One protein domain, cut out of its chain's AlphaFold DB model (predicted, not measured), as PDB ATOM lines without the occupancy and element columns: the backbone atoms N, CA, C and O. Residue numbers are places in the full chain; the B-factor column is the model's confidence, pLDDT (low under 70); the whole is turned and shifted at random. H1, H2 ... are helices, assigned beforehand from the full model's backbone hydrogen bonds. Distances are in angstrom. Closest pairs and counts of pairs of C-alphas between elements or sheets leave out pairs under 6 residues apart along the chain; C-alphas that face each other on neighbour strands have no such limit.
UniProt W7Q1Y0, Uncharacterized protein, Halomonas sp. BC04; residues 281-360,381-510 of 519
ATOM      1  N   GLY A 281     259.678 371.470 248.371       94.19
ATOM      2  CA  GLY A 281     258.964 372.431 247.535       94.19
ATOM      3  C   GLY A 281     259.418 372.435 246.075       94.19
ATOM      4  O   GLY A 281     259.122 373.397 245.360       94.19
ATOM      5  N   ASP A 282     260.122 371.389 245.629       94.81
ATOM      6  CA  ASP A 282     260.710 371.281 244.292       94.81
ATOM      7  C   ASP A 282     259.790 370.622 243.251       94.81
ATOM      8  O   ASP A 282     260.103 370.633 242.057       94.81
ATOM      9  N   TYR A 283     258.646 370.066 243.654       95.25
ATOM     10  CA  TYR A 283     257.760 369.305 242.773       95.25
ATOM     11  C   TYR A 283     257.255 370.133 241.583       95.25
ATOM     12  O   TYR A 283     257.368 369.696 240.436       95.25
ATOM     13  N   LEU A 284     256.731 371.344 241.815       94.81
ATOM     14  CA  LEU A 284     256.242 372.204 240.725       94.81
ATOM     15  C   LEU A 284     257.370 372.678 239.794       94.81
ATOM     16  O   LEU A 284     257.191 372.570 238.576       94.81
ATOM     17  N   PRO A 285     258.531 373.148 240.299       94.69
ATOM     18  CA  PRO A 285     259.695 373.416 239.456       94.69
ATOM     19  C   PRO A 285     260.098 372.228 238.575       94.69
ATOM     20  O   PRO A 285     260.248 372.389 237.363       94.69
ATOM     21  N   GLN A 286     260.204 371.026 239.152       95.56
ATOM     22  CA  GLN A 286     260.556 369.812 238.411       95.56
ATOM     23  C   GLN A 286     259.512 369.483 237.341       95.56
ATOM     24  O   GLN A 286     259.864 369.148 236.209       95.56
ATOM     25  N   LEU A 287     258.227 369.628 237.670       95.62
ATOM     26  CA  LEU A 287     257.131 369.394 236.740       95.62
ATOM     27  C   LEU A 287     257.170 370.372 235.553       95.62
ATOM     28  O   LEU A 287     256.981 369.972 234.401       95.62
ATOM     29  N   ARG A 288     257.474 371.649 235.813       95.12
ATOM     30  CA  ARG A 288     257.669 372.666 234.770       95.12
ATOM     31  C   ARG A 288     258.844 372.315 233.857       95.12
ATOM     32  O   ARG A 288     258.729 372.446 232.637       95.12
ATOM     33  N   ASP A 289     259.965 371.875 234.421       95.19
ATOM     34  CA  ASP A 289     261.158 371.527 233.646       95.19
ATOM     35  C   ASP A 289     260.924 370.284 232.774       95.19
ATOM     36  O   ASP A 289     261.310 370.262 231.601       95.19
ATOM     37  N   GLN A 290     260.200 369.291 233.296       96.19
ATOM     38  CA  GLN A 290     259.757 368.126 232.526       96.19
ATOM     39  C   GLN A 290     258.826 368.528 231.375       96.19
ATOM     40  O   GLN A 290     259.041 368.101 230.241       96.19
ATOM     41  N   ALA A 291     257.844 369.403 231.619       96.38
ATOM     42  CA  ALA A 291     256.951 369.903 230.571       96.38
ATOM     43  C   ALA A 291     257.702 370.702 229.486       96.38
ATOM     44  O   ALA A 291     257.355 370.643 228.306       96.38
ATOM     45  N   ARG A 292     258.779 371.412 229.850       95.31
ATOM     46  CA  ARG A 292     259.675 372.092 228.894       95.31
ATOM     47  C   ARG A 292     260.457 371.115 228.024       95.31
ATOM     48  O   ARG A 292     260.594 371.345 226.817       95.31
ATOM     49  N   ALA A 293     260.952 370.033 228.617       94.81
ATOM     50  CA  ALA A 293     261.610 368.967 227.874       94.81
ATOM     51  C   ALA A 293     260.632 368.283 226.901       94.81
ATOM     52  O   ALA A 293     260.963 368.123 225.727       94.81
ATOM     53  N   GLU A 294     259.413 367.971 227.351       95.62
ATOM     54  CA  GLU A 294     258.349 367.389 226.520       95.62
ATOM     55  C   GLU A 294     257.977 368.308 225.343       95.62
ATOM     56  O   GLU A 294     257.937 367.866 224.193       95.62
ATOM     57  N   LEU A 295     257.797 369.613 225.583       94.06
ATOM     58  CA  LEU A 295     257.507 370.575 224.514       94.06
ATOM     59  C   LEU A 295     258.613 370.616 223.445       94.06
ATOM     60  O   LEU A 295     258.322 370.768 222.260       94.06
ATOM     61  N   SER A 296     259.875 370.448 223.847       92.38
ATOM     62  CA  SER A 296     261.006 370.381 222.912       92.38
ATOM     63  C   SER A 296     261.002 369.087 222.087       92.38
ATOM     64  O   SER A 296     261.386 369.099 220.919       92.38
ATOM     65  N   GLN A 297     260.532 367.970 222.653       92.38
ATOM     66  CA  GLN A 297     260.371 366.710 221.916       92.38
ATOM     67  C   GLN A 297     259.302 366.838 220.826       92.38
ATOM     68  O   GLN A 297     259.541 366.436 219.686       92.38
ATOM     69  N   PHE A 298     258.183 367.514 221.113       91.31
ATOM     70  CA  PHE A 298     257.123 367.775 220.130       91.31
ATOM     71  C   PHE A 298     257.583 368.535 218.877       91.31
ATOM     72  O   PHE A 298     256.919 368.454 217.841       91.31
ATOM     73  N   ASP A 299     258.702 369.262 218.930       86.81
ATOM     74  CA  ASP A 299     259.282 369.929 217.758       86.81
ATOM     75  C   ASP A 299     259.943 368.956 216.771       86.81
ATOM     76  O   ASP A 299     260.127 369.285 215.596       86.81
ATOM     77  N   THR A 300     260.259 367.738 217.213       81.25
ATOM     78  CA  THR A 300     260.922 366.706 216.407       81.25
ATOM     79  C   THR A 300     259.923 365.607 216.021       81.25
ATOM     80  O   THR A 300     259.311 364.971 216.872       81.25
ATOM     81  N   GLY A 301     259.729 365.379 214.716       68.88
ATOM     82  CA  GLY A 301     258.602 364.582 214.196       68.88
ATOM     83  C   GLY A 301     258.524 363.134 214.695       68.88
ATOM     84  O   GLY A 301     257.447 362.682 215.064       68.88
ATOM     85  N   GLU A 302     259.652 362.418 214.764       73.38
ATOM     86  CA  GLU A 302     259.673 361.028 215.251       73.38
ATOM     87  C   GLU A 302     259.451 360.916 216.765       73.38
ATOM     88  O   GLU A 302     258.895 359.920 217.221       73.38
ATOM     89  N   SER A 303     259.843 361.924 217.553       84.31
ATOM     90  CA  SER A 303     259.672 361.874 219.010       84.31
ATOM     91  C   SER A 303     258.352 362.482 219.487       84.31
ATOM     92  O   SER A 303     257.903 362.146 220.574       84.31
ATOM     93  N   ALA A 304     257.673 363.286 218.662       87.06
ATOM     94  CA  ALA A 304     256.385 363.892 218.999       87.06
ATOM     95  C   ALA A 304     255.299 362.857 219.339       87.06
ATOM     96  O   ALA A 304     254.536 363.055 220.283       87.06
ATOM     97  N   ARG A 305     255.227 361.744 218.594       90.19
ATOM     98  CA  ARG A 305     254.277 360.661 218.897       90.19
ATOM     99  C   ARG A 305     254.640 359.959 220.202       90.19
ATOM    100  O   ARG A 305     253.798 359.860 221.083       90.19
ATOM    101  N   THR A 306     255.908 359.587 220.357       90.69
ATOM    102  CA  THR A 306     256.435 358.972 221.582       90.69
ATOM    103  C   THR A 306     256.189 359.843 222.817       90.69
ATOM    104  O   THR A 306     255.775 359.320 223.844       90.69
ATOM    105  N   ALA A 307     256.388 361.159 222.710       92.06
ATOM    106  CA  ALA A 307     256.139 362.118 223.785       92.06
ATOM    107  C   ALA A 307     254.653 362.178 224.163       92.06
ATOM    108  O   ALA A 307     254.321 362.168 225.346       92.06
ATOM    109  N   ALA A 308     253.747 362.184 223.177       92.69
ATOM    110  CA  ALA A 308     252.314 362.111 223.446       92.69
ATOM    111  C   ALA A 308     251.938 360.794 224.140       92.69
ATOM    112  O   ALA A 308     251.240 360.823 225.151       92.69
ATOM    113  N   ASP A 309     252.420 359.657 223.636       91.94
ATOM    114  CA  ASP A 309     252.124 358.335 224.195       91.94
ATOM    115  C   ASP A 309     252.657 358.200 225.629       91.94
ATOM    116  O   ASP A 309     251.950 357.734 226.524       91.94
ATOM    117  N   GLU A 310     253.875 358.690 225.882       92.62
ATOM    118  CA  GLU A 310     254.444 358.810 227.222       92.62
ATOM    119  C   GLU A 310     253.595 359.727 228.104       92.62
ATOM    120  O   GLU A 310     253.247 359.340 229.215       92.62
ATOM    121  N   GLY A 311     253.198 360.905 227.625       91.88
ATOM    122  CA  GLY A 311     252.356 361.850 228.357       91.88
ATOM    123  C   GLY A 311     250.953 361.324 228.691       91.88
ATOM    124  O   GLY A 311     250.366 361.756 229.685       91.88
ATOM    125  N   MET A 312     250.427 360.380 227.905       92.44
ATOM    126  CA  MET A 312     249.119 359.734 228.101       92.44
ATOM    127  C   MET A 312     249.176 358.481 228.982       92.44
ATOM    128  O   MET A 312     248.137 357.909 229.320       92.44
ATOM    129  N   ARG A 313     250.371 358.048 229.386       91.25
ATOM    130  CA  ARG A 313     250.559 356.839 230.183       91.25
ATOM    131  C   ARG A 313     250.081 357.031 231.622       91.25
ATOM    132  O   ARG A 313     250.789 357.583 232.463       91.25
ATOM    133  N   SER A 314     248.896 356.499 231.908       86.06
ATOM    134  CA  SER A 314     248.273 356.477 233.240       86.06
ATOM    135  C   SER A 314     248.917 355.478 234.208       86.06
ATOM    136  O   SER A 314     248.614 355.475 235.399       86.06
ATOM    137  N   GLY A 315     249.736 354.559 233.688       82.50
ATOM    138  CA  GLY A 315     250.260 353.430 234.443       82.50
ATOM    139  C   GLY A 315     249.210 352.363 234.769       82.50
ATOM    140  O   GLY A 315     249.487 351.479 235.566       82.50
ATOM    141  N   SER A 316     247.986 352.402 234.235       76.06
ATOM    142  CA  SER A 316     246.958 351.404 234.591       76.06
ATOM    143  C   SER A 316     247.319 349.959 234.200       76.06
ATOM    144  O   SER A 316     246.660 349.024 234.656       76.06
ATOM    145  N   GLY A 317     248.341 349.752 233.361       71.69
ATOM    146  CA  GLY A 317     248.874 348.429 233.042       71.69
ATOM    147  C   GLY A 317     249.674 347.798 234.190       71.69
ATOM    148  O   GLY A 317     250.344 348.472 234.969       71.69
ATOM    149  N   HIS A 318     249.652 346.465 234.290       69.94
ATOM    150  CA  HIS A 318     250.466 345.740 235.272       69.94
ATOM    151  C   HIS A 318     251.963 346.061 235.117       69.94
ATOM    152  O   HIS A 318     252.561 345.758 234.086       69.94
ATOM    153  N   GLY A 319     252.571 346.621 236.169       72.94
ATOM    154  CA  GLY A 319     253.998 346.971 236.205       72.94
ATOM    155  C   GLY A 319     254.357 348.261 235.462       72.94
ATOM    156  O   GLY A 319     255.537 348.588 235.358       72.94
ATOM    157  N   GLU A 320     253.365 348.990 234.954       80.38
ATOM    158  CA  GLU A 320     253.571 350.248 234.254       80.38
ATOM    159  C   GLU A 320     253.652 351.412 235.247       80.38
ATOM    160  O   GLU A 320     252.780 351.598 236.101       80.38
ATOM    161  N   GLN A 321     254.717 352.204 235.136       83.25
ATOM    162  CA  GLN A 321     254.846 353.439 235.902       83.25
ATOM    163  C   GLN A 321     254.072 354.556 235.192       83.25
ATOM    164  O   GLN A 321     254.220 354.704 233.972       83.25
ATOM    165  N   PRO A 322     253.240 355.327 235.916       86.38
ATOM    166  CA  PRO A 322     252.578 356.485 235.340       86.38
ATOM    167  C   PRO A 322     253.619 357.509 234.890       86.38
ATOM    168  O   PRO A 322     254.687 357.647 235.491       86.38
ATOM    169  N   SER A 323     253.305 358.238 233.824       91.88
ATOM    170  CA  SER A 323     254.130 359.373 233.430       91.88
ATOM    171  C   SER A 323     254.047 360.478 234.481       91.88
ATOM    172  O   SER A 323     252.940 360.812 234.910       91.88
ATOM    173  N   PRO A 324     255.173 361.114 234.848       91.00
ATOM    174  CA  PRO A 324     255.162 362.300 235.703       91.00
ATOM    175  C   PRO A 324     254.281 363.431 235.158       91.00
ATOM    176  O   PRO A 324     253.716 364.201 235.931       91.00
ATOM    177  N   LEU A 325     254.128 363.502 233.827       94.81
ATOM    178  CA  LEU A 325     253.303 364.488 233.130       94.81
ATOM    179  C   LEU A 325     251.869 364.005 232.855       94.81
ATOM    180  O   LEU A 325     251.112 364.688 232.163       94.81
ATOM    181  N   TYR A 326     251.455 362.845 233.360       94.38
ATOM    182  CA  TYR A 326     250.101 362.347 233.133       94.38
ATOM    183  C   TYR A 326     249.047 363.323 233.685       94.38
ATOM    184  O   TYR A 326     249.055 363.650 234.868       94.38
ATOM    185  N   LEU A 327     248.158 363.818 232.813       95.00
ATOM    186  CA  LEU A 327     247.148 364.856 233.102       95.00
ATOM    187  C   LEU A 327     247.690 366.222 233.574       95.00
ATOM    188  O   LEU A 327     246.917 367.073 234.001       95.00
ATOM    189  N   GLN A 328     248.991 366.491 233.448       95.75
ATOM    190  CA  GLN A 328     249.616 367.733 233.926       95.75
ATOM    191  C   GLN A 328     249.418 368.908 232.956       95.75
ATOM    192  O   GLN A 328     250.365 369.508 232.437       95.75
ATOM    193  N   ALA A 329     248.153 369.248 232.706       94.25
ATOM    194  CA  ALA A 329     247.757 370.281 231.760       94.25
ATOM    195  C   ALA A 329     248.283 371.666 232.154       94.25
ATOM    196  O   ALA A 329     248.685 372.432 231.282       94.25
ATOM    197  N   SER A 330     248.343 371.976 233.454       95.06
ATOM    198  CA  SER A 330     248.835 373.272 233.938       95.06
ATOM    199  C   SER A 330     250.296 373.522 233.610       95.06
ATOM    200  O   SER A 330     250.616 374.593 233.097       95.06
ATOM    201  N   ALA A 331     251.163 372.532 233.827       95.25
ATOM    202  CA  ALA A 331     252.578 372.657 233.493       95.25
ATOM    203  C   ALA A 331     252.771 372.840 231.980       95.25
ATOM    204  O   ALA A 331     253.496 373.734 231.543       95.25
ATOM    205  N   ARG A 332     252.055 372.048 231.169       95.88
ATOM    206  CA  ARG A 332     252.086 372.138 229.701       95.88
ATOM    207  C   ARG A 332     251.602 373.491 229.185       95.88
ATOM    208  O   ARG A 332     252.254 374.088 228.331       95.88
ATOM    209  N   CYS A 333     250.478 373.976 229.711       94.62
ATOM    210  CA  CYS A 333     249.896 375.264 229.349       94.62
ATOM    211  C   CYS A 333     250.836 376.415 229.709       94.62
ATOM    212  O   CYS A 333     251.092 377.267 228.865       94.62
ATOM    213  N   GLN A 334     251.420 376.400 230.910       91.94
ATOM    214  CA  GLN A 334     252.361 377.436 231.339       91.94
ATOM    215  C   GLN A 334     253.592 377.505 230.432       91.94
ATOM    216  O   GLN A 334     253.960 378.570 229.943       91.94
ATOM    217  N   VAL A 335     254.224 376.362 230.167       93.75
ATOM    218  CA  VAL A 335     255.420 376.311 229.318       93.75
ATOM    219  C   VAL A 335     255.098 376.740 227.881       93.75
ATOM    220  O   VAL A 335     255.910 377.425 227.257       93.75
ATOM    221  N   LEU A 336     253.925 376.370 227.354       92.75
ATOM    222  CA  LEU A 336     253.489 376.785 226.021       92.75
ATOM    223  C   LEU A 336     253.237 378.297 225.944       92.75
ATOM    224  O   LEU A 336     253.750 378.935 225.025       92.75
ATOM    225  N   LYS A 337     252.530 378.870 226.927       90.50
ATOM    226  CA  LYS A 337     252.316 380.321 227.052       90.50
ATOM    227  C   LYS A 337     253.630 381.079 227.033       90.50
ATOM    228  O   LYS A 337     253.828 381.926 226.171       90.50
ATOM    229  N   ASN A 338     254.568 380.690 227.896       88.62
ATOM    230  CA  ASN A 338     255.870 381.351 227.999       88.62
ATOM    231  C   ASN A 338     256.675 381.276 226.689       88.62
ATOM    232  O   ASN A 338     257.508 382.141 226.426       88.62
ATOM    233  N   ARG A 339     256.441 380.253 225.852       88.12
ATOM    234  CA  ARG A 339     257.071 380.134 224.532       88.12
ATOM    235  C   ARG A 339     256.436 381.055 223.489       88.12
ATOM    236  O   ARG A 339     257.176 381.652 222.711       88.12
ATOM    237  N   VAL A 340     255.105 381.145 223.468       85.94
ATOM    238  CA  VAL A 340     254.339 381.922 222.477       85.94
ATOM    239  C   VAL A 340     254.351 383.422 222.801       85.94
ATOM    240  O   VAL A 340     254.508 384.248 221.907       85.94
ATOM    241  N   GLU A 341     254.222 383.797 224.073       77.44
ATOM    242  CA  GLU A 341     253.987 385.178 224.523       77.44
ATOM    243  C   GLU A 341     255.273 385.930 224.900       77.44
ATOM    244  O   GLU A 341     255.242 386.731 225.824       77.44
ATOM    245  N   GLN A 342     256.409 385.696 224.220       61.19
ATOM    246  CA  GLN A 342     257.720 386.289 224.561       61.19
ATOM    247  C   GLN A 342     257.630 387.765 225.034       61.19
ATOM    248  O   GLN A 342     257.707 388.688 224.223       61.19
ATOM    249  N   SER A 343     257.600 387.972 226.362       51.72
ATOM    250  CA  SER A 343     257.565 389.250 227.111       51.72
ATOM    251  C   SER A 343     256.181 389.922 227.283       51.72
ATOM    252  O   SER A 343     255.753 390.706 226.436       51.72
ATOM    253  N   GLY A 344     255.548 389.732 228.452       48.94
ATOM    254  CA  GLY A 344     254.459 390.573 228.975       48.94
ATOM    255  C   GLY A 344     254.438 390.610 230.516       48.94
ATOM    256  O   GLY A 344     254.841 389.640 231.151       48.94
ATOM    257  N   ASP A 345     253.979 391.717 231.122       45.72
ATOM    258  CA  ASP A 345     253.922 391.918 232.593       45.72
ATOM    259  C   ASP A 345     253.033 390.878 233.322       45.72
ATOM    260  O   ASP A 345     253.280 390.554 234.482       45.72
ATOM    261  N   ASP A 346     252.032 390.294 232.645       47.84
ATOM    262  CA  ASP A 346     251.143 389.262 233.217       47.84
ATOM    263  C   ASP A 346     251.836 387.894 233.421       47.84
ATOM    264  O   ASP A 346     251.308 387.021 234.117       47.84
ATOM    265  N   THR A 347     253.029 387.683 232.848       50.66
ATOM    266  CA  THR A 347     253.793 386.431 232.984       50.66
ATOM    267  C   THR A 347     254.427 386.286 234.376       50.66
ATOM    268  O   THR A 347     254.528 385.170 234.889       50.66
ATOM    269  N   GLU A 348     254.788 387.394 235.040       49.53
ATOM    270  CA  GLU A 348     255.509 387.365 236.325       49.53
ATOM    271  C   GLU A 348     254.671 386.783 237.479       49.53
ATOM    272  O   GLU A 348     255.189 386.027 238.302       49.53
ATOM    273  N   ALA A 349     253.365 387.070 237.530       49.47
ATOM    274  CA  ALA A 349     252.483 386.551 238.579       49.47
ATOM    275  C   ALA A 349     252.148 385.059 238.390       49.47
ATOM    276  O   ALA A 349     252.044 384.317 239.369       49.47
ATOM    277  N   ALA A 350     252.006 384.603 237.140       55.84
ATOM    278  CA  ALA A 350     251.747 383.197 236.821       55.84
ATOM    279  C   ALA A 350     252.968 382.304 237.103       55.84
ATOM    280  O   ALA A 350     252.803 381.160 237.525       55.84
ATOM    281  N   ASP A 351     254.187 382.826 236.927       65.12
ATOM    282  CA  ASP A 351     255.432 382.087 237.167       65.12
ATOM    283  C   ASP A 351     255.757 381.894 238.662       65.12
ATOM    284  O   ASP A 351     256.504 380.972 239.002       65.12
ATOM    285  N   ALA A 352     255.168 382.689 239.564       77.69
ATOM    286  CA  ALA A 352     255.462 382.639 240.998       77.69
ATOM    287  C   ALA A 352     255.125 381.280 241.644       77.69
ATOM    288  O   ALA A 352     255.927 380.748 242.405       77.69
ATOM    289  N   ILE A 353     253.983 380.671 241.294       83.81
ATOM    290  CA  ILE A 353     253.577 379.349 241.821       83.81
ATOM    291  C   ILE A 353     254.554 378.248 241.366       83.81
ATOM    292  O   ILE A 353     254.787 377.274 242.077       83.81
ATOM    293  N   TRP A 354     255.173 378.418 240.195       88.50
ATOM    294  CA  TRP A 354     256.125 377.464 239.621       88.50
ATOM    295  C   TRP A 354     257.572 377.675 240.085       88.50
ATOM    296  O   TRP A 354     258.463 376.948 239.638       88.50
ATOM    297  N   ALA A 355     257.830 378.667 240.941       86.62
ATOM    298  CA  ALA A 355     259.150 378.916 241.520       86.62
ATOM    299  C   ALA A 355     259.494 377.950 242.669       86.62
ATOM    300  O   ALA A 355     260.671 377.790 242.981       86.62
ATOM    301  N   GLY A 356     258.487 377.284 243.241       87.31
ATOM    302  CA  GLY A 356     258.619 376.351 244.359       87.31
ATOM    303  C   GLY A 356     257.807 376.795 245.574       87.31
ATOM    304  O   GLY A 356     257.482 377.973 245.719       87.31
ATOM    305  N   LEU A 357     257.458 375.842 246.438       89.44
ATOM    306  CA  LEU A 357     256.671 376.099 247.657       89.44
ATOM    307  C   LEU A 357     257.539 376.333 248.904       89.44
ATOM    308  O   LEU A 357     257.008 376.574 249.985       89.44
ATOM    309  N   GLY A 358     258.865 376.262 248.753       90.56
ATOM    310  CA  GLY A 358     259.820 376.323 249.858       90.56
ATOM    311  C   GLY A 358     259.802 375.070 250.733       90.56
ATOM    312  O   GLY A 358     258.990 374.160 250.528       90.56
ATOM    313  N   GLU A 359     260.694 375.043 251.720       92.81
ATOM    314  CA  GLU A 359     260.764 373.964 252.704       92.81
ATOM    315  C   GLU A 359     259.532 373.977 253.626       92.81
ATOM    316  O   GLU A 359     258.977 375.035 253.932       92.81
ATOM    317  N   ALA A 360     259.091 372.801 254.061       93.38
ATOM    318  CA  ALA A 360     258.066 372.644 255.085       93.38
ATOM    319  C   ALA A 360     258.394 371.511 256.049       93.38
ATOM    320  O   ALA A 360     259.126 370.572 255.733       93.38
ATOM    321  N   LEU A 381     234.133 369.571 247.334       95.12
ATOM    322  CA  LEU A 381     234.273 370.914 246.763       95.12
ATOM    323  C   LEU A 381     235.658 371.112 246.140       95.12
ATOM    324  O   LEU A 381     235.763 371.700 245.061       95.12
ATOM    325  N   PHE A 382     236.707 370.604 246.792       95.38
ATOM    326  CA  PHE A 382     238.044 370.591 246.212       95.38
ATOM    327  C   PHE A 382     238.080 369.752 244.938       95.38
ATOM    328  O   PHE A 382     238.573 370.236 243.926       95.38
ATOM    329  N   GLU A 383     237.504 368.546 244.948       94.62
ATOM    330  CA  GLU A 383     237.471 367.685 243.757       94.62
ATOM    331  C   GLU A 383     236.756 368.349 242.566       94.62
ATOM    332  O   GLU A 383     237.232 368.262 241.430       94.62
ATOM    333  N   LEU A 384     235.644 369.055 242.817       95.81
ATOM    334  CA  LEU A 384     234.936 369.838 241.798       95.81
ATOM    335  C   LEU A 384     235.830 370.939 241.219       95.81
ATOM    336  O   LEU A 384     235.936 371.063 239.999       95.81
ATOM    337  N   ARG A 385     236.484 371.729 242.080       95.69
ATOM    338  CA  ARG A 385     237.355 372.837 241.652       95.69
ATOM    339  C   ARG A 385     238.611 372.348 240.941       95.69
ATOM    340  O   ARG A 385     238.984 372.925 239.927       95.69
ATOM    341  N   HIS A 386     239.221 371.272 241.425       96.06
ATOM    342  CA  HIS A 386     240.367 370.627 240.792       96.06
ATOM    343  C   HIS A 386     240.010 370.120 239.391       96.06
ATOM    344  O   HIS A 386     240.686 370.461 238.422       96.06
ATOM    345  N   SER A 387     238.882 369.414 239.257       96.00
ATOM    346  CA  SER A 387     238.416 368.907 237.960       96.00
ATOM    347  C   SER A 387     238.058 370.041 236.991       96.00
ATOM    348  O   SER A 387     238.404 369.985 235.811       96.00
ATOM    349  N   LEU A 388     237.403 371.097 237.487       96.94
ATOM    350  CA  LEU A 388     237.095 372.310 236.726       96.94
ATOM    351  C   LEU A 388     238.367 373.006 236.227       96.94
ATOM    352  O   LEU A 388     238.461 373.354 235.048       96.94
ATOM    353  N   HIS A 389     239.350 373.196 237.106       96.06
ATOM    354  CA  HIS A 389     240.632 373.794 236.745       96.06
ATOM    355  C   HIS A 389     241.350 372.953 235.687       96.06
ATOM    356  O   HIS A 389     241.773 373.488 234.663       96.06
ATOM    357  N   GLY A 390     241.383 371.629 235.859       96.00
ATOM    358  CA  GLY A 390     241.919 370.695 234.871       96.00
ATOM    359  C   GLY A 390     241.250 370.817 233.497       96.00
ATOM    360  O   GLY A 390     241.950 370.880 232.484       96.00
ATOM    361  N   CYS A 391     239.918 370.948 233.442       96.81
ATOM    362  CA  CYS A 391     239.181 371.205 232.197       96.81
ATOM    363  C   CYS A 391     239.612 372.527 231.549       96.81
ATOM    364  O   CYS A 391     239.993 372.560 230.380       96.81
ATOM    365  N   ARG A 392     239.584 373.623 232.318       95.75
ATOM    366  CA  ARG A 392     239.909 374.973 231.835       95.75
ATOM    367  C   ARG A 392     241.316 375.056 231.274       95.75
ATOM    368  O   ARG A 392     241.522 375.602 230.193       95.75
ATOM    369  N   VAL A 393     242.283 374.504 231.996       95.38
ATOM    370  CA  VAL A 393     243.682 374.605 231.594       95.38
ATOM    371  C   VAL A 393     244.005 373.653 230.444       95.38
ATOM    372  O   VAL A 393     244.790 374.016 229.569       95.38
ATOM    373  N   SER A 394     243.342 372.494 230.368       95.88
ATOM    374  CA  SER A 394     243.429 371.591 229.211       95.88
ATOM    375  C   SER A 394     242.843 372.231 227.946       95.88
ATOM    376  O   SER A 394     243.463 372.154 226.884       95.88
ATOM    377  N   LEU A 395     241.701 372.921 228.056       95.00
ATOM    378  CA  LEU A 395     241.115 373.697 226.959       95.00
ATOM    379  C   LEU A 395     242.030 374.855 226.540       95.00
ATOM    380  O   LEU A 395     242.309 375.020 225.356       95.00
ATOM    381  N   GLY A 396     242.546 375.621 227.507       93.38
ATOM    382  CA  GLY A 396     243.489 376.707 227.242       93.38
ATOM    383  C   GLY A 396     244.763 376.220 226.550       93.38
ATOM    384  O   GLY A 396     245.227 376.852 225.607       93.38
ATOM    385  N   TYR A 397     245.291 375.060 226.953       94.69
ATOM    386  CA  TYR A 397     246.423 374.430 226.275       94.69
ATOM    387  C   TYR A 397     246.080 374.069 224.825       94.69
ATOM    388  O   TYR A 397     246.822 374.435 223.915       94.69
ATOM    389  N   LEU A 398     244.933 373.419 224.590       94.19
ATOM    390  CA  LEU A 398     244.473 373.041 223.249       94.19
ATOM    391  C   LEU A 398     244.327 374.263 222.324       94.19
ATOM    392  O   LEU A 398     244.793 374.226 221.187       94.19
ATOM    393  N   GLN A 399     243.759 375.359 222.829       91.88
ATOM    394  CA  GLN A 399     243.534 376.601 222.078       91.88
ATOM    395  C   GLN A 399     244.823 377.345 221.697       91.88
ATOM    396  O   GLN A 399     244.810 378.152 220.769       91.88
ATOM    397  N   GLN A 400     245.943 377.072 222.370       91.88
ATOM    398  CA  GLN A 400     247.232 377.703 222.075       91.88
ATOM    399  C   GLN A 400     248.091 376.925 221.079       91.88
ATOM    400  O   GLN A 400     248.976 377.503 220.446       91.88
ATOM    401  N   ILE A 401     247.821 375.632 220.882       93.38
ATOM    402  CA  ILE A 401     248.556 374.808 219.912       93.38
ATOM    403  C   ILE A 401     248.504 375.399 218.487       93.38
ATOM    404  O   ILE A 401     249.541 375.384 217.824       93.38
ATOM    405  N   PRO A 402     247.377 375.947 217.980       91.38
ATOM    406  CA  PRO A 402     247.345 376.617 216.679       91.38
ATOM    407  C   PRO A 402     248.308 377.805 216.560       91.38
ATOM    408  O   PRO A 402     248.954 377.937 215.523       91.38
ATOM    409  N   ALA A 403     248.450 378.630 217.605       90.62
ATOM    410  CA  ALA A 403     249.385 379.757 217.598       90.62
ATOM    411  C   ALA A 403     250.838 379.274 217.480       90.62
ATOM    412  O   ALA A 403     251.586 379.782 216.650       90.62
ATOM    413  N   LEU A 404     251.201 378.220 218.222       91.38
ATOM    414  CA  LEU A 404     252.509 377.572 218.085       91.38
ATOM    415  C   LEU A 404     252.693 376.934 216.698       91.38
ATOM    416  O   LEU A 404     253.774 376.991 216.118       91.38
ATOM    417  N   ALA A 405     251.659 376.288 216.159       91.94
ATOM    418  CA  ALA A 405     251.724 375.649 214.848       91.94
ATOM    419  C   ALA A 405     251.923 376.679 213.721       91.94
ATOM    420  O   ALA A 405     252.668 376.406 212.782       91.94
ATOM    421  N   ALA A 406     251.326 377.868 213.847       91.50
ATOM    422  CA  ALA A 406     251.443 378.968 212.892       91.50
ATOM    423  C   ALA A 406     252.859 379.569 212.787       91.50
ATOM    424  O   ALA A 406     253.152 380.245 211.801       91.50
ATOM    425  N   GLU A 407     253.755 379.299 213.745       90.19
ATOM    426  CA  GLU A 407     255.177 379.659 213.635       90.19
ATOM    427  C   GLU A 407     255.898 378.871 212.523       90.19
ATOM    428  O   GLU A 407     256.920 379.324 211.998       90.19
ATOM    429  N   ASP A 408     255.385 377.694 212.132       91.06
ATOM    430  CA  ASP A 408     255.955 376.917 211.031       91.06
ATOM    431  C   ASP A 408     255.566 377.534 209.678       91.06
ATOM    432  O   ASP A 408     254.391 377.721 209.349       91.06
ATOM    433  N   ARG A 409     256.573 377.791 208.834       93.50
ATOM    434  CA  ARG A 409     256.416 378.408 207.506       93.50
ATOM    435  C   ARG A 409     255.413 377.700 206.587       93.50
ATOM    436  O   ARG A 409     254.967 378.301 205.610       93.50
ATOM    437  N   PHE A 410     255.123 376.421 206.826       92.06
ATOM    438  CA  PHE A 410     254.223 375.617 205.998       92.06
ATOM    439  C   PHE A 410     252.855 375.363 206.638       92.06
ATOM    440  O   PHE A 410     252.057 374.620 206.061       92.06
ATOM    441  N   TYR A 411     252.557 375.988 207.779       92.88
ATOM    442  CA  TYR A 411     251.308 375.778 208.506       92.88
ATOM    443  C   TYR A 411     250.060 376.016 207.650       92.88
ATOM    444  O   TYR A 411     249.223 375.125 207.548       92.88
ATOM    445  N   GLU A 412     249.970 377.150 206.954       90.75
ATOM    446  CA  GLU A 412     248.821 377.476 206.092       90.75
ATOM    447  C   GLU A 412     248.577 376.409 205.011       90.75
ATOM    448  O   GLU A 412     247.445 375.992 204.752       90.75
ATOM    449  N   CYS A 413     249.655 375.898 204.408       91.12
ATOM    450  CA  CYS A 413     249.579 374.823 203.422       91.12
ATOM    451  C   CYS A 413     249.094 373.514 204.060       91.12
ATOM    452  O   CYS A 413     248.214 372.845 203.513       91.12
ATOM    453  N   ALA A 414     249.650 373.149 205.215       90.75
ATOM    454  CA  ALA A 414     249.276 371.950 205.956       90.75
ATOM    455  C   ALA A 414     247.811 371.999 206.419       90.75
ATOM    456  O   ALA A 414     247.067 371.033 206.230       90.75
ATOM    457  N   ALA A 415     247.374 373.137 206.959       89.44
ATOM    458  CA  ALA A 415     246.004 373.386 207.382       89.44
ATOM    459  C   ALA A 415     245.033 373.274 206.200       89.44
ATOM    460  O   ALA A 415     244.019 372.577 206.300       89.44
ATOM    461  N   LEU A 416     245.374 373.860 205.045       89.44
ATOM    462  CA  LEU A 416     244.569 373.743 203.830       89.44
ATOM    463  C   LEU A 416     244.440 372.284 203.378       89.44
ATOM    464  O   LEU A 416     243.330 371.831 203.096       89.44
ATOM    465  N   VAL A 417     245.539 371.523 203.341       88.94
ATOM    466  CA  VAL A 417     245.518 370.090 202.991       88.94
ATOM    467  C   VAL A 417     244.625 369.314 203.960       88.94
ATOM    468  O   VAL A 417     243.766 368.544 203.520       88.94
ATOM    469  N   ASN A 418     244.757 369.557 205.265       87.75
ATOM    470  CA  ASN A 418     243.949 368.893 206.282       87.75
ATOM    471  C   ASN A 418     242.449 369.198 206.124       87.75
ATOM    472  O   ASN A 418     241.611 368.295 206.125       87.75
ATOM    473  N   GLN A 419     242.102 370.468 205.915       86.56
ATOM    474  CA  GLN A 419     240.713 370.911 205.832       86.56
ATOM    475  C   GLN A 419     240.040 370.597 204.490       86.56
ATOM    476  O   GLN A 419     238.819 370.433 204.460       86.56
ATOM    477  N   THR A 420     240.797 370.511 203.391       86.06
ATOM    478  CA  THR A 420     240.236 370.351 202.035       86.06
ATOM    479  C   THR A 420     240.438 368.963 201.443       86.06
ATOM    480  O   THR A 420     239.521 368.450 200.809       86.06
ATOM    481  N   ILE A 421     241.591 368.322 201.647       86.25
ATOM    482  CA  ILE A 421     241.915 367.013 201.054       86.25
ATOM    483  C   ILE A 421     241.598 365.891 202.045       86.25
ATOM    484  O   ILE A 421     240.997 364.885 201.667       86.25
ATOM    485  N   LEU A 422     241.961 366.060 203.320       85.00
ATOM    486  CA  LEU A 422     241.891 364.978 204.309       85.00
ATOM    487  C   LEU A 422     240.537 364.832 205.013       85.00
ATOM    488  O   LEU A 422     240.318 363.816 205.672       85.00
ATOM    489  N   LYS A 423     239.584 365.759 204.855       82.69
ATOM    490  CA  LYS A 423     238.218 365.568 205.378       82.69
ATOM    491  C   LYS A 423     237.481 364.460 204.620       82.69
ATOM    492  O   LYS A 423     237.599 364.345 203.402       82.69
ATOM    493  N   ARG A 424     236.738 363.604 205.339       82.25
ATOM    494  CA  ARG A 424     235.920 362.524 204.733       82.25
ATOM    495  C   ARG A 424     234.743 363.088 203.939       82.25
ATOM    496  O   ARG A 424     234.444 362.590 202.854       82.25
ATOM    497  N   HIS A 425     234.132 364.139 204.474       83.50
ATOM    498  CA  HIS A 425     232.967 364.797 203.903       83.50
ATOM    499  C   HIS A 425     233.251 366.277 203.643       83.50
ATOM    500  O   HIS A 425     234.070 366.885 204.338       83.50
ATOM    501  N   ASP A 426     232.599 366.843 202.631       79.06
ATOM    502  CA  ASP A 426     232.594 368.283 202.388       79.06
ATOM    503  C   ASP A 426     231.636 369.021 203.349       79.06
ATOM    504  O   ASP A 426     230.971 368.414 204.191       79.06
ATOM    505  N   LYS A 427     231.547 370.354 203.225       75.75
ATOM    506  CA  LYS A 427     230.646 371.178 204.055       75.75
ATOM    507  C   LYS A 427     229.156 370.853 203.853       75.75
ATOM    508  O   LYS A 427     228.345 371.273 204.670       75.75
ATOM    509  N   ALA A 428     228.795 370.131 202.791       80.25
ATOM    510  CA  ALA A 428     227.434 369.693 202.490       80.25
ATOM    511  C   ALA A 428     227.171 368.227 202.904       80.25
ATOM    512  O   ALA A 428     226.100 367.695 202.616       80.25
ATOM    513  N   GLY A 429     228.130 367.565 203.568       81.94
ATOM    514  CA  GLY A 429     228.028 366.173 204.017       81.94
ATOM    515  C   GLY A 429     228.298 365.126 202.928       81.94
ATOM    516  O   GLY A 429     228.224 363.924 203.200       81.94
ATOM    517  N   GLN A 430     228.641 365.532 201.704       85.06
ATOM    518  CA  GLN A 430     228.925 364.613 200.599       85.06
ATOM    519  C   GLN A 430     230.358 364.086 200.668       85.06
ATOM    520  O   GLN A 430     231.230 364.699 201.280       85.06
ATOM    521  N   THR A 431     230.623 362.934 200.045       84.94
ATOM    522  CA  THR A 431     231.979 362.370 199.983       84.94
ATOM    523  C   THR A 431     232.938 363.351 199.318       84.94
ATOM    524  O   THR A 431     232.713 363.798 198.195       84.94
ATOM    525  N   ASN A 432     234.042 363.654 199.998       86.75
ATOM    526  CA  ASN A 432     235.015 364.616 199.504       86.75
ATOM    527  C   ASN A 432     235.767 364.087 198.267       86.75
ATOM    528  O   ASN A 432     236.623 363.205 198.373       86.75
ATOM    529  N   ALA A 433     235.505 364.672 197.096       85.69
ATOM    530  CA  ALA A 433     236.150 364.294 195.837       85.69
ATOM    531  C   ALA A 433     237.675 364.523 195.830       85.69
ATOM    532  O   ALA A 433     238.400 363.837 195.105       85.69
ATOM    533  N   LEU A 434     238.177 365.466 196.635       85.44
ATOM    534  CA  LEU A 434     239.609 365.765 196.735       85.44
ATOM    535  C   LEU A 434     240.372 364.702 197.522       85.44
ATOM    536  O   LEU A 434     241.580 364.568 197.339       85.44
ATOM    537  N   ARG A 435     239.681 363.876 198.315       85.31
ATOM    538  CA  ARG A 435     240.314 362.834 199.129       85.31
ATOM    539  C   ARG A 435     241.053 361.773 198.314       85.31
ATOM    540  O   ARG A 435     241.960 361.141 198.837       85.31
ATOM    541  N   ARG A 436     240.767 361.644 197.014       86.12
ATOM    542  CA  ARG A 436     241.565 360.826 196.078       86.12
ATOM    543  C   ARG A 436     243.051 361.208 196.025       86.12
ATOM    544  O   ARG A 436     243.862 360.436 195.530       86.12
ATOM    545  N   PHE A 437     243.401 362.420 196.461       85.50
ATOM    546  CA  PHE A 437     244.781 362.894 196.526       85.50
ATOM    547  C   PHE A 437     245.443 362.630 197.885       85.50
ATOM    548  O   PHE A 437     246.636 362.880 198.011       85.50
ATOM    549  N   ALA A 438     244.714 362.107 198.877       83.81
ATOM    550  CA  ALA A 438     245.263 361.795 200.196       83.81
ATOM    551  C   ALA A 438     246.408 360.770 200.114       83.81
ATOM    552  O   ALA A 438     247.410 360.936 200.795       83.81
ATOM    553  N   ASP A 439     246.321 359.805 199.192       82.38
ATOM    554  CA  ASP A 439     247.354 358.781 198.952       82.38
ATOM    555  C   ASP A 439     248.690 359.360 198.437       82.38
ATOM    556  O   ASP A 439     249.680 358.643 198.309       82.38
ATOM    557  N   ARG A 440     248.722 360.652 198.078       83.50
ATOM    558  CA  ARG A 440     249.940 361.365 197.657       83.50
ATOM    559  C   ARG A 440     250.665 362.045 198.816       83.50
ATOM    560  O   ARG A 440     251.781 362.509 198.608       83.50
ATOM    561  N   ALA A 441     250.033 362.140 199.981       81.44
ATOM    562  CA  ALA A 441     250.626 362.697 201.185       81.44
ATOM    563  C   ALA A 441     251.118 361.569 202.098       81.44
ATOM    564  O   ALA A 441     250.515 360.500 202.161       81.44
ATOM    565  N   ASP A 442     252.198 361.825 202.831       82.56
ATOM    566  CA  ASP A 442     252.585 360.963 203.940       82.56
ATOM    567  C   ASP A 442     251.649 361.226 205.129       82.56
ATOM    568  O   ASP A 442     251.653 362.302 205.733       82.56
ATOM    569  N   LEU A 443     250.798 360.243 205.418       82.88
ATOM    570  CA  LEU A 443     249.809 360.285 206.495       82.88
ATOM    571  C   LEU A 443     250.247 359.478 207.722       82.88
ATOM    572  O   LEU A 443     249.421 359.253 208.607       82.88
ATOM    573  N   SER A 444     251.502 359.019 207.770       83.44
ATOM    574  CA  SER A 444     252.054 358.371 208.958       83.44
ATOM    575  C   SER A 444     252.010 359.307 210.172       83.44
ATOM    576  O   SER A 444     252.011 360.530 210.032       83.44
ATOM    577  N   GLU A 445     251.960 358.739 211.380       76.06
ATOM    578  CA  GLU A 445     251.860 359.516 212.626       76.06
ATOM    579  C   GLU A 445     253.082 360.421 212.871       76.06
ATOM    580  O   GLU A 445     252.962 361.449 213.533       76.06
ATOM    581  N   SER A 446     254.236 360.081 212.287       78.81
ATOM    582  CA  SER A 446     255.487 360.846 212.357       78.81
ATOM    583  C   SER A 446     255.724 361.760 211.148       78.81
ATOM    584  O   SER A 446     256.805 362.345 211.024       78.81
ATOM    585  N   SER A 447     254.748 361.895 210.242       85.94
ATOM    586  CA  SER A 447     254.938 362.658 209.009       85.94
ATOM    587  C   SER A 447     255.133 364.152 209.265       85.94
ATOM    588  O   SER A 447     254.667 364.721 210.258       85.94
ATOM    589  N   GLU A 448     255.790 364.832 208.322       87.81
ATOM    590  CA  GLU A 448     255.988 366.283 208.394       87.81
ATOM    591  C   GLU A 448     254.649 367.033 208.485       87.81
ATOM    592  O   GLU A 448     254.543 368.012 209.219       87.81
ATOM    593  N   LEU A 449     253.607 366.529 207.812       88.94
ATOM    594  CA  LEU A 449     252.261 367.088 207.887       88.94
ATOM    595  C   LEU A 449     251.698 367.001 209.312       88.94
ATOM    596  O   LEU A 449     251.195 367.999 209.823       88.94
ATOM    597  N   GLN A 450     251.801 365.838 209.964       88.56
ATOM    598  CA  GLN A 450     251.319 365.664 211.340       88.56
ATOM    599  C   GLN A 450     252.127 366.499 212.338       88.56
ATOM    600  O   GLN A 450     251.551 367.058 213.273       88.56
ATOM    601  N   ARG A 451     253.439 366.642 212.111       90.12
ATOM    602  CA  ARG A 451     254.321 367.498 212.915       90.12
ATOM    603  C   ARG A 451     253.945 368.974 212.797       90.12
ATOM    604  O   ARG A 451     253.766 369.616 213.824       90.12
ATOM    605  N   ILE A 452     253.790 369.499 211.576       91.06
ATOM    606  CA  ILE A 452     253.392 370.901 211.338       91.06
ATOM    607  C   ILE A 452     252.023 371.168 211.951       91.06
ATOM    608  O   ILE A 452     251.813 372.186 212.603       91.06
ATOM    609  N   LEU A 453     251.087 370.235 211.767       91.12
ATOM    610  CA  LEU A 453     249.780 370.361 212.380       91.12
ATOM    611  C   LEU A 453     249.868 370.235 213.898       91.12
ATOM    612  O   LEU A 453     249.035 370.844 214.540       91.12
ATOM    613  N   ARG A 454     250.857 369.554 214.490       92.81
ATOM    614  CA  ARG A 454     250.942 369.228 215.931       92.81
ATOM    615  C   ARG A 454     249.878 368.222 216.383       92.81
ATOM    616  O   ARG A 454     249.345 368.313 217.487       92.81
ATOM    617  N   SER A 455     249.548 367.250 215.536       91.19
ATOM    618  CA  SER A 455     248.440 366.316 215.786       91.19
ATOM    619  C   SER A 455     248.603 365.488 217.065       91.19
ATOM    620  O   SER A 455     247.645 365.386 217.824       91.19
ATOM    621  N   ALA A 456     249.808 364.977 217.346       92.50
ATOM    622  CA  ALA A 456     250.092 364.221 218.572       92.50
ATOM    623  C   ALA A 456     249.901 365.076 219.843       92.50
ATOM    624  O   ALA A 456     249.307 364.634 220.820       92.50
ATOM    625  N   GLN A 457     250.334 366.341 219.800       93.50
ATOM    626  CA  GLN A 457     250.163 367.288 220.904       93.50
ATOM    627  C   GLN A 457     248.682 367.624 221.140       93.50
ATOM    628  O   GLN A 457     248.238 367.713 222.285       93.50
ATOM    629  N   ARG A 458     247.893 367.763 220.063       94.06
ATOM    630  CA  ARG A 458     246.437 367.956 220.166       94.06
ATOM    631  C   ARG A 458     245.724 366.734 220.721       94.06
ATOM    632  O   ARG A 458     244.817 366.889 221.526       94.06
ATOM    633  N   GLU A 459     246.109 365.537 220.294       93.50
ATOM    634  CA  GLU A 459     245.549 364.289 220.822       93.50
ATOM    635  C   GLU A 459     245.781 364.182 222.332       93.50
ATOM    636  O   GLU A 459     244.823 364.002 223.080       93.50
ATOM    637  N   LEU A 460     247.016 364.415 222.787       94.69
ATOM    638  CA  LEU A 460     247.349 364.499 224.209       94.69
ATOM    639  C   LEU A 460     246.464 365.524 224.938       94.69
ATOM    640  O   LEU A 460     245.857 365.199 225.957       94.69
ATOM    641  N   ALA A 461     246.346 366.747 224.411       95.00
ATOM    642  CA  ALA A 461     245.528 367.801 225.014       95.00
ATOM    643  C   ALA A 461     244.041 367.415 225.133       95.00
ATOM    644  O   ALA A 461     243.435 367.630 226.183       95.00
ATOM    645  N   ARG A 462     243.470 366.802 224.087       95.50
ATOM    646  CA  ARG A 462     242.078 366.328 224.084       95.50
ATOM    647  C   ARG A 462     241.855 365.199 225.083       95.50
ATOM    648  O   ARG A 462     240.867 365.247 225.803       95.50
ATOM    649  N   ASN A 463     242.781 364.245 225.179       94.25
ATOM    650  CA  ASN A 463     242.694 363.156 226.155       94.25
ATOM    651  C   ASN A 463     242.733 363.674 227.602       94.25
ATOM    652  O   ASN A 463     242.005 363.171 228.456       94.25
ATOM    653  N   GLN A 464     243.529 364.714 227.888       94.81
ATOM    654  CA  GLN A 464     243.496 365.363 229.205       94.81
ATOM    655  C   GLN A 464     242.145 366.026 229.481       94.81
ATOM    656  O   GLN A 464     241.572 365.827 230.553       94.81
ATOM    657  N   LEU A 465     241.631 366.799 228.517       96.12
ATOM    658  CA  LEU A 465     240.336 367.462 228.647       96.12
ATOM    659  C   LEU A 465     239.218 366.440 228.883       96.12
ATOM    660  O   LEU A 465     238.416 366.622 229.793       96.12
ATOM    661  N   GLU A 466     239.208 365.343 228.124       95.69
ATOM    662  CA  GLU A 466     238.238 364.256 228.270       95.69
ATOM    663  C   GLU A 466     238.281 363.624 229.667       95.69
ATOM    664  O   GLU A 466     237.235 363.434 230.288       95.69
ATOM    665  N   ALA A 467     239.476 363.351 230.203       94.56
ATOM    666  CA  ALA A 467     239.627 362.773 231.538       94.56
ATOM    667  C   ALA A 467     239.065 363.692 232.638       94.56
ATOM    668  O   ALA A 467     238.308 363.241 233.505       94.56
ATOM    669  N   TYR A 468     239.387 364.989 232.587       96.06
ATOM    670  CA  TYR A 468     238.876 365.963 233.553       96.06
ATOM    671  C   TYR A 468     237.370 366.201 233.407       96.06
ATOM    672  O   TYR A 468     236.662 366.227 234.416       96.06
ATOM    673  N   GLN A 469     236.855 366.304 232.177       96.38
ATOM    674  CA  GLN A 469     235.415 366.431 231.929       96.38
ATOM    675  C   GLN A 469     234.659 365.191 232.411       96.38
ATOM    676  O   GLN A 469     233.600 365.323 233.024       96.38
ATOM    677  N   GLY A 470     235.212 363.992 232.204       95.00
ATOM    678  CA  GLY A 470     234.640 362.741 232.697       95.00
ATOM    679  C   GLY A 470     234.497 362.721 234.220       95.00
ATOM    680  O   GLY A 470     233.427 362.382 234.735       95.00
ATOM    681  N   ARG A 471     235.536 363.150 234.953       94.88
ATOM    682  CA  ARG A 471     235.489 363.273 236.420       94.88
ATOM    683  C   ARG A 471     234.505 364.339 236.873       94.88
ATOM    684  O   ARG A 471     233.672 364.054 237.729       94.88
ATOM    685  N   LEU A 472     234.563 365.527 236.278       96.06
ATOM    686  CA  LEU A 472     233.670 366.633 236.606       96.06
ATOM    687  C   LEU A 472     232.198 366.249 236.392       96.06
ATOM    688  O   LEU A 472     231.362 366.463 237.269       96.06
ATOM    689  N   HIS A 473     231.888 365.613 235.263       96.06
ATOM    690  CA  HIS A 473     230.559 365.091 234.967       96.06
ATOM    691  C   HIS A 473     230.109 364.054 236.009       96.06
ATOM    692  O   HIS A 473     228.996 364.144 236.527       96.06
ATOM    693  N   GLY A 474     230.978 363.104 236.375       95.12
ATOM    694  CA  GLY A 474     230.691 362.123 237.427       95.12
ATOM    695  C   GLY A 474     230.389 362.770 238.783       95.12
ATOM    696  O   GLY A 474     229.426 362.383 239.448       95.12
ATOM    697  N   LEU A 475     231.158 363.795 239.162       95.38
ATOM    698  CA  LEU A 475     230.949 364.547 240.399       95.38
ATOM    699  C   LEU A 475     229.607 365.279 240.394       95.38
ATOM    700  O   LEU A 475     228.853 365.133 241.352       95.38
ATOM    701  N   LEU A 476     229.255 365.996 239.322       95.38
ATOM    702  CA  LEU A 476     227.986 366.736 239.226       95.38
ATOM    703  C   LEU A 476     226.743 365.833 239.293       95.38
ATOM    704  O   LEU A 476     225.689 366.254 239.772       95.38
ATOM    705  N   LEU A 477     226.856 364.576 238.854       95.31
ATOM    706  CA  LEU A 477     225.782 363.588 238.988       95.31
ATOM    707  C   LEU A 477     225.668 363.001 240.403       95.31
ATOM    708  O   LEU A 477     224.657 362.369 240.731       95.31
ATOM    709  N   SER A 478     226.676 363.189 241.257       95.38
ATOM    710  CA  SER A 478     226.661 362.675 242.623       95.38
ATOM    711  C   SER A 478     225.716 363.481 243.522       95.38
ATOM    712  O   SER A 478     225.563 364.700 243.413       95.38
ATOM    713  N   ARG A 479     225.057 362.795 244.463       95.19
ATOM    714  CA  ARG A 479     224.197 363.464 245.457       95.19
ATOM    715  C   ARG A 479     225.001 364.337 246.417       95.19
ATOM    716  O   ARG A 479     224.503 365.363 246.866       95.19
ATOM    717  N   GLU A 480     226.226 363.922 246.709       93.44
ATOM    718  CA  GLU A 480     227.125 364.622 247.616       93.44
ATOM    719  C   GLU A 480     227.568 365.973 247.046       93.44
ATOM    720  O   GLU A 480     227.412 366.985 247.722       93.44
ATOM    721  N   ALA A 481     227.999 366.029 245.780       94.56
ATOM    722  CA  ALA A 481     228.354 367.293 245.131       94.56
ATOM    723  C   ALA A 481     227.182 368.284 245.128       94.56
ATOM    724  O   ALA A 481     227.360 369.456 245.445       94.56
ATOM    725  N   ASN A 482     225.966 367.806 244.846       94.00
ATOM    726  CA  ASN A 482     224.763 368.638 244.913       94.00
ATOM    727  C   ASN A 482     224.501 369.162 246.334       94.00
ATOM    728  O   ASN A 482     224.134 370.324 246.506       94.00
ATOM    729  N   ALA A 483     224.714 368.332 247.359       95.50
ATOM    730  CA  ALA A 483     224.588 368.755 248.749       95.50
ATOM    731  C   ALA A 483     225.658 369.790 249.138       95.50
ATOM    732  O   ALA A 483     225.338 370.731 249.856       95.50
ATOM    733  N   VAL A 484     226.887 369.657 248.638       95.62
ATOM    734  CA  VAL A 484     227.978 370.617 248.857       95.62
ATOM    735  C   VAL A 484     227.709 371.949 248.154       95.62
ATOM    736  O   VAL A 484     227.883 373.005 248.754       95.62
ATOM    737  N   LEU A 485     227.214 371.937 246.913       95.50
ATOM    738  CA  LEU A 485     226.794 373.166 246.231       95.50
ATOM    739  C   LEU A 485     225.644 373.854 246.976       95.50
ATOM    740  O   LEU A 485     225.624 375.079 247.073       95.50
ATOM    741  N   ALA A 486     224.716 373.082 247.552       95.00
ATOM    742  CA  ALA A 486     223.641 373.630 248.374       95.00
ATOM    743  C   ALA A 486     224.158 374.363 249.624       95.00
ATOM    744  O   ALA A 486     223.512 375.314 250.057       95.00
ATOM    745  N   ASP A 487     225.319 373.982 250.169       95.81
ATOM    746  CA  ASP A 487     225.954 374.739 251.255       95.81
ATOM    747  C   ASP A 487     226.318 376.154 250.783       95.81
ATOM    748  O   ASP A 487     225.978 377.129 251.448       95.81
ATOM    749  N   LEU A 488     226.916 376.284 249.593       95.06
ATOM    750  CA  LEU A 488     227.276 377.583 249.012       95.06
ATOM    751  C   LEU A 488     226.039 378.420 248.651       95.06
ATOM    752  O   LEU A 488     226.014 379.625 248.888       95.06
ATOM    753  N   PHE A 489     224.991 377.793 248.108       95.31
ATOM    754  CA  PHE A 489     223.731 378.479 247.791       95.31
ATOM    755  C   PHE A 489     222.947 378.921 249.028       95.31
ATOM    756  O   PHE A 489     222.067 379.771 248.916       95.31
ATOM    757  N   SER A 490     223.240 378.334 250.188       94.12
ATOM    758  CA  SER A 490     222.586 378.673 251.448       94.12
ATOM    759  C   SER A 490     223.236 379.837 252.193       94.12
ATOM    760  O   SER A 490     222.714 380.231 253.233       94.12
ATOM    761  N   LEU A 491     224.361 380.361 251.699       92.44
ATOM    762  CA  LEU A 491     225.037 381.505 252.306       92.44
ATOM    763  C   LEU A 491     224.189 382.777 252.160       92.44
ATOM    764  O   LEU A 491     223.533 382.988 251.142       92.44
ATOM    765  N   GLU A 492     224.215 383.641 253.170       84.50
ATOM    766  CA  GLU A 492     223.490 384.912 253.141       84.50
ATOM    767  C   GLU A 492     224.309 386.061 252.524       84.50
ATOM    768  O   GLU A 492     225.494 385.944 252.202       84.50
ATOM    769  N   GLY A 493     223.652 387.205 252.321       82.31
ATOM    770  CA  GLY A 493     224.282 388.400 251.765       82.31
ATOM    771  C   GLY A 493     224.655 388.233 250.292       82.31
ATOM    772  O   GLY A 493     223.816 387.869 249.478       82.31
ATOM    773  N   HIS A 494     225.900 388.550 249.937       78.88
ATOM    774  CA  HIS A 494     226.399 388.434 248.558       78.88
ATOM    775  C   HIS A 494     227.209 387.149 248.329       78.88
ATOM    776  O   HIS A 494     227.592 386.867 247.194       78.88
ATOM    777  N   ASP A 495     227.442 386.350 249.373       80.69
ATOM    778  CA  ASP A 495     228.344 385.198 249.318       80.69
ATOM    779  C   ASP A 495     227.790 384.072 248.432       80.69
ATOM    780  O   ASP A 495     228.543 383.384 247.739       80.69
ATOM    781  N   TYR A 496     226.460 383.938 248.348       87.25
ATOM    782  CA  TYR A 496     225.818 382.961 247.463       87.25
ATOM    783  C   TYR A 496     226.049 383.253 245.969       87.25
ATOM    784  O   TYR A 496     225.896 382.357 245.136       87.25
ATOM    785  N   LEU A 497     226.425 384.485 245.586       89.12
ATOM    786  CA  LEU A 497     226.741 384.812 244.188       89.12
ATOM    787  C   LEU A 497     227.942 384.000 243.691       89.12
ATOM    788  O   LEU A 497     227.967 383.593 242.527       89.12
ATOM    789  N   GLY A 498     228.888 383.690 244.584       88.62
ATOM    790  CA  GLY A 498     230.001 382.791 244.290       88.62
ATOM    791  C   GLY A 498     229.539 381.378 243.920       88.62
ATOM    792  O   GLY A 498     230.143 380.747 243.056       88.62
ATOM    793  N   ALA A 499     228.426 380.903 244.491       92.00
ATOM    794  CA  ALA A 499     227.835 379.609 244.145       92.00
ATOM    795  C   ALA A 499     227.298 379.592 242.706       92.00
ATOM    796  O   ALA A 499     227.515 378.625 241.973       92.00
ATOM    797  N   TYR A 500     226.641 380.676 242.273       93.69
ATOM    798  CA  TYR A 500     226.170 380.820 240.892       93.69
ATOM    799  C   TYR A 500     227.330 380.898 239.900       93.69
ATOM    800  O   TYR A 500     227.284 380.212 238.881       93.69
ATOM    801  N   ALA A 501     228.368 381.681 240.209       93.94
ATOM    802  CA  ALA A 501     229.564 381.776 239.375       93.94
ATOM    803  C   ALA A 501     230.256 380.412 239.238       93.94
ATOM    804  O   ALA A 501     230.467 379.942 238.124       93.94
ATOM    805  N   LEU A 502     230.496 379.719 240.357       94.50
ATOM    806  CA  LEU A 502     231.064 378.373 240.339       94.50
ATOM    807  C   LEU A 502     230.191 377.404 239.535       94.50
ATOM    808  O   LEU A 502     230.704 376.641 238.729       94.50
ATOM    809  N   THR A 503     228.871 377.428 239.710       95.06
ATOM    810  CA  THR A 503     227.977 376.522 238.973       95.06
ATOM    811  C   THR A 503     227.981 376.814 237.473       95.06
ATOM    812  O   THR A 503     228.000 375.881 236.673       95.06
ATOM    813  N   ALA A 504     228.000 378.090 237.078       96.00
ATOM    814  CA  ALA A 504     228.138 378.482 235.679       96.00
ATOM    815  C   ALA A 504     229.462 377.970 235.094       96.00
ATOM    816  O   ALA A 504     229.452 377.355 234.032       96.00
ATOM    817  N   ASP A 505     230.560 378.130 235.833       96.56
ATOM    818  CA  ASP A 505     231.887 377.647 235.455       96.56
ATOM    819  C   ASP A 505     231.929 376.119 235.279       96.56
ATOM    820  O   ASP A 505     232.486 375.616 234.301       96.56
ATOM    821  N   LEU A 506     231.314 375.372 236.207       96.62
ATOM    822  CA  LEU A 506     231.228 373.907 236.156       96.62
ATOM    823  C   LEU A 506     230.467 373.435 234.908       96.62
ATOM    824  O   LEU A 506     230.870 372.461 234.273       96.62
ATOM    825  N   LEU A 507     229.383 374.125 234.537       95.06
ATOM    826  CA  LEU A 507     228.607 373.809 233.336       95.06
ATOM    827  C   LEU A 507     229.325 374.239 232.052       95.06
ATOM    828  O   LEU A 507     229.297 373.508 231.064       95.06
ATOM    829  N   GLU A 508     229.987 375.396 232.060       95.12
ATOM    830  CA  GLU A 508     230.764 375.886 230.920       95.12
ATOM    831  C   GLU A 508     231.908 374.931 230.569       95.12
ATOM    832  O   GLU A 508     232.118 374.630 229.395       95.12
ATOM    833  N   ALA A 509     232.595 374.383 231.574       95.00
ATOM    834  CA  ALA A 509     233.667 373.409 231.374       95.00
ATOM    835  C   ALA A 509     233.213 372.119 230.664       95.00
ATOM    836  O   ALA A 509     234.042 371.419 230.082       95.00
ATOM    837  N   LEU A 510     231.912 371.815 230.683       94.56
ATOM    838  CA  LEU A 510     231.301 370.659 230.020       94.56
ATOM    839  C   LEU A 510     230.589 371.016 228.704       94.56
ATOM    840  O   LEU A 510     229.941 370.152 228.114       94.56
TER     841      LEU A 510
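This is residues 281 to 360 and 381 to 510 of the 519 residues of an uncharacterized protein of Halomonas sp. BC04 (UniProt W7Q1Y0). Two long helices, H5 and H9, lie side by side and run opposite ways as a spine; H1 to H4 cover one side of it, with H3 packed on H5 and H2 on H9. At one end of the spine H8 and H6 turn off, with H7 beyond them; at the other, H10 crosses the start of H5 and H11 folds back to meet H5. The printed part has 210 residues with eleven named helices, H1 to H11 in chain order, and no named strand: its class is all helix. It is only just loose, close to compact, with a radius of gyration of the C-alphas of 20.5 A and spans of 65 by 47 by 46 A.

Start at the hub, H5, residues 381 to 405, which touches five helices. It touches H9, residues 455 to 477, at Ser 394 and Leu 465, C-alphas 5.2 A apart, at a shallow tilt of 21 degrees, opposite ways. H3, residues 329 to 340, touches H5 at Cys 333 and Tyr 397, closest C-alphas 4.7 A. With residues 331 to 336 alone, H3 touches H1, residues 283 to 297, at a steep tilt of 58 degrees. H1 and H2, residues 301 to 311, form a hairpin, closest C-alphas Gln 297 and Ser 303 at 5.7 A. H2 touches H9 at Arg 305 and Ala 456, C-alphas 5.5 A apart. H4, residues 347 to 355, touches H1 at Trp 354 and Leu 284, C-alphas 5.4 A apart. H8, residues 448 to 453, touches H6, residues 411 to 420, about perpendicular at 89 degrees, closest C-alphas Ile 452 and Tyr 411 at 6.0 A. H7, residues 433 to 440, is close to H6 but not clearly touching, at 7.0 A between C-alphas 434 and 420. H10, residues 479 to 489, and H11, residues 496 to 508, form a hairpin, closest C-alphas Phe 489 and Tyr 496 at 5.0 A. Every O i to N i+4 pair is within hydrogen-bond range in H1, H3, H6, H8, H9 and H11; the counts are 5 of 7 in H2, 2 of 5 in H4, 19 of 21 in H5, 0 of 4 in H7 and 6 of 7 in H10, with O i to N i+3 at 3 of 6 in H4 and 3 of 5 in H7.

Find C-alpha 381 at (234.273, 370.914, 246.763); from there H5 runs 36.7 A to C-alpha 405 at (251.724, 375.649, 214.848). H9 is 32.5 A long and H1 21.2 A, beginning at (257.760, 369.305, 242.773).

The farthest C-alphas, Arg 440 and Glu 492, are 65.8 A apart. Residues 361 to 380 are not printed, and C-alphas 360 and 381 are 25.3 A apart across that cut. The links H2 to H3 and H6 to H7 are long. Confidence is under 70 at residues 301, 318 and 342 to 351.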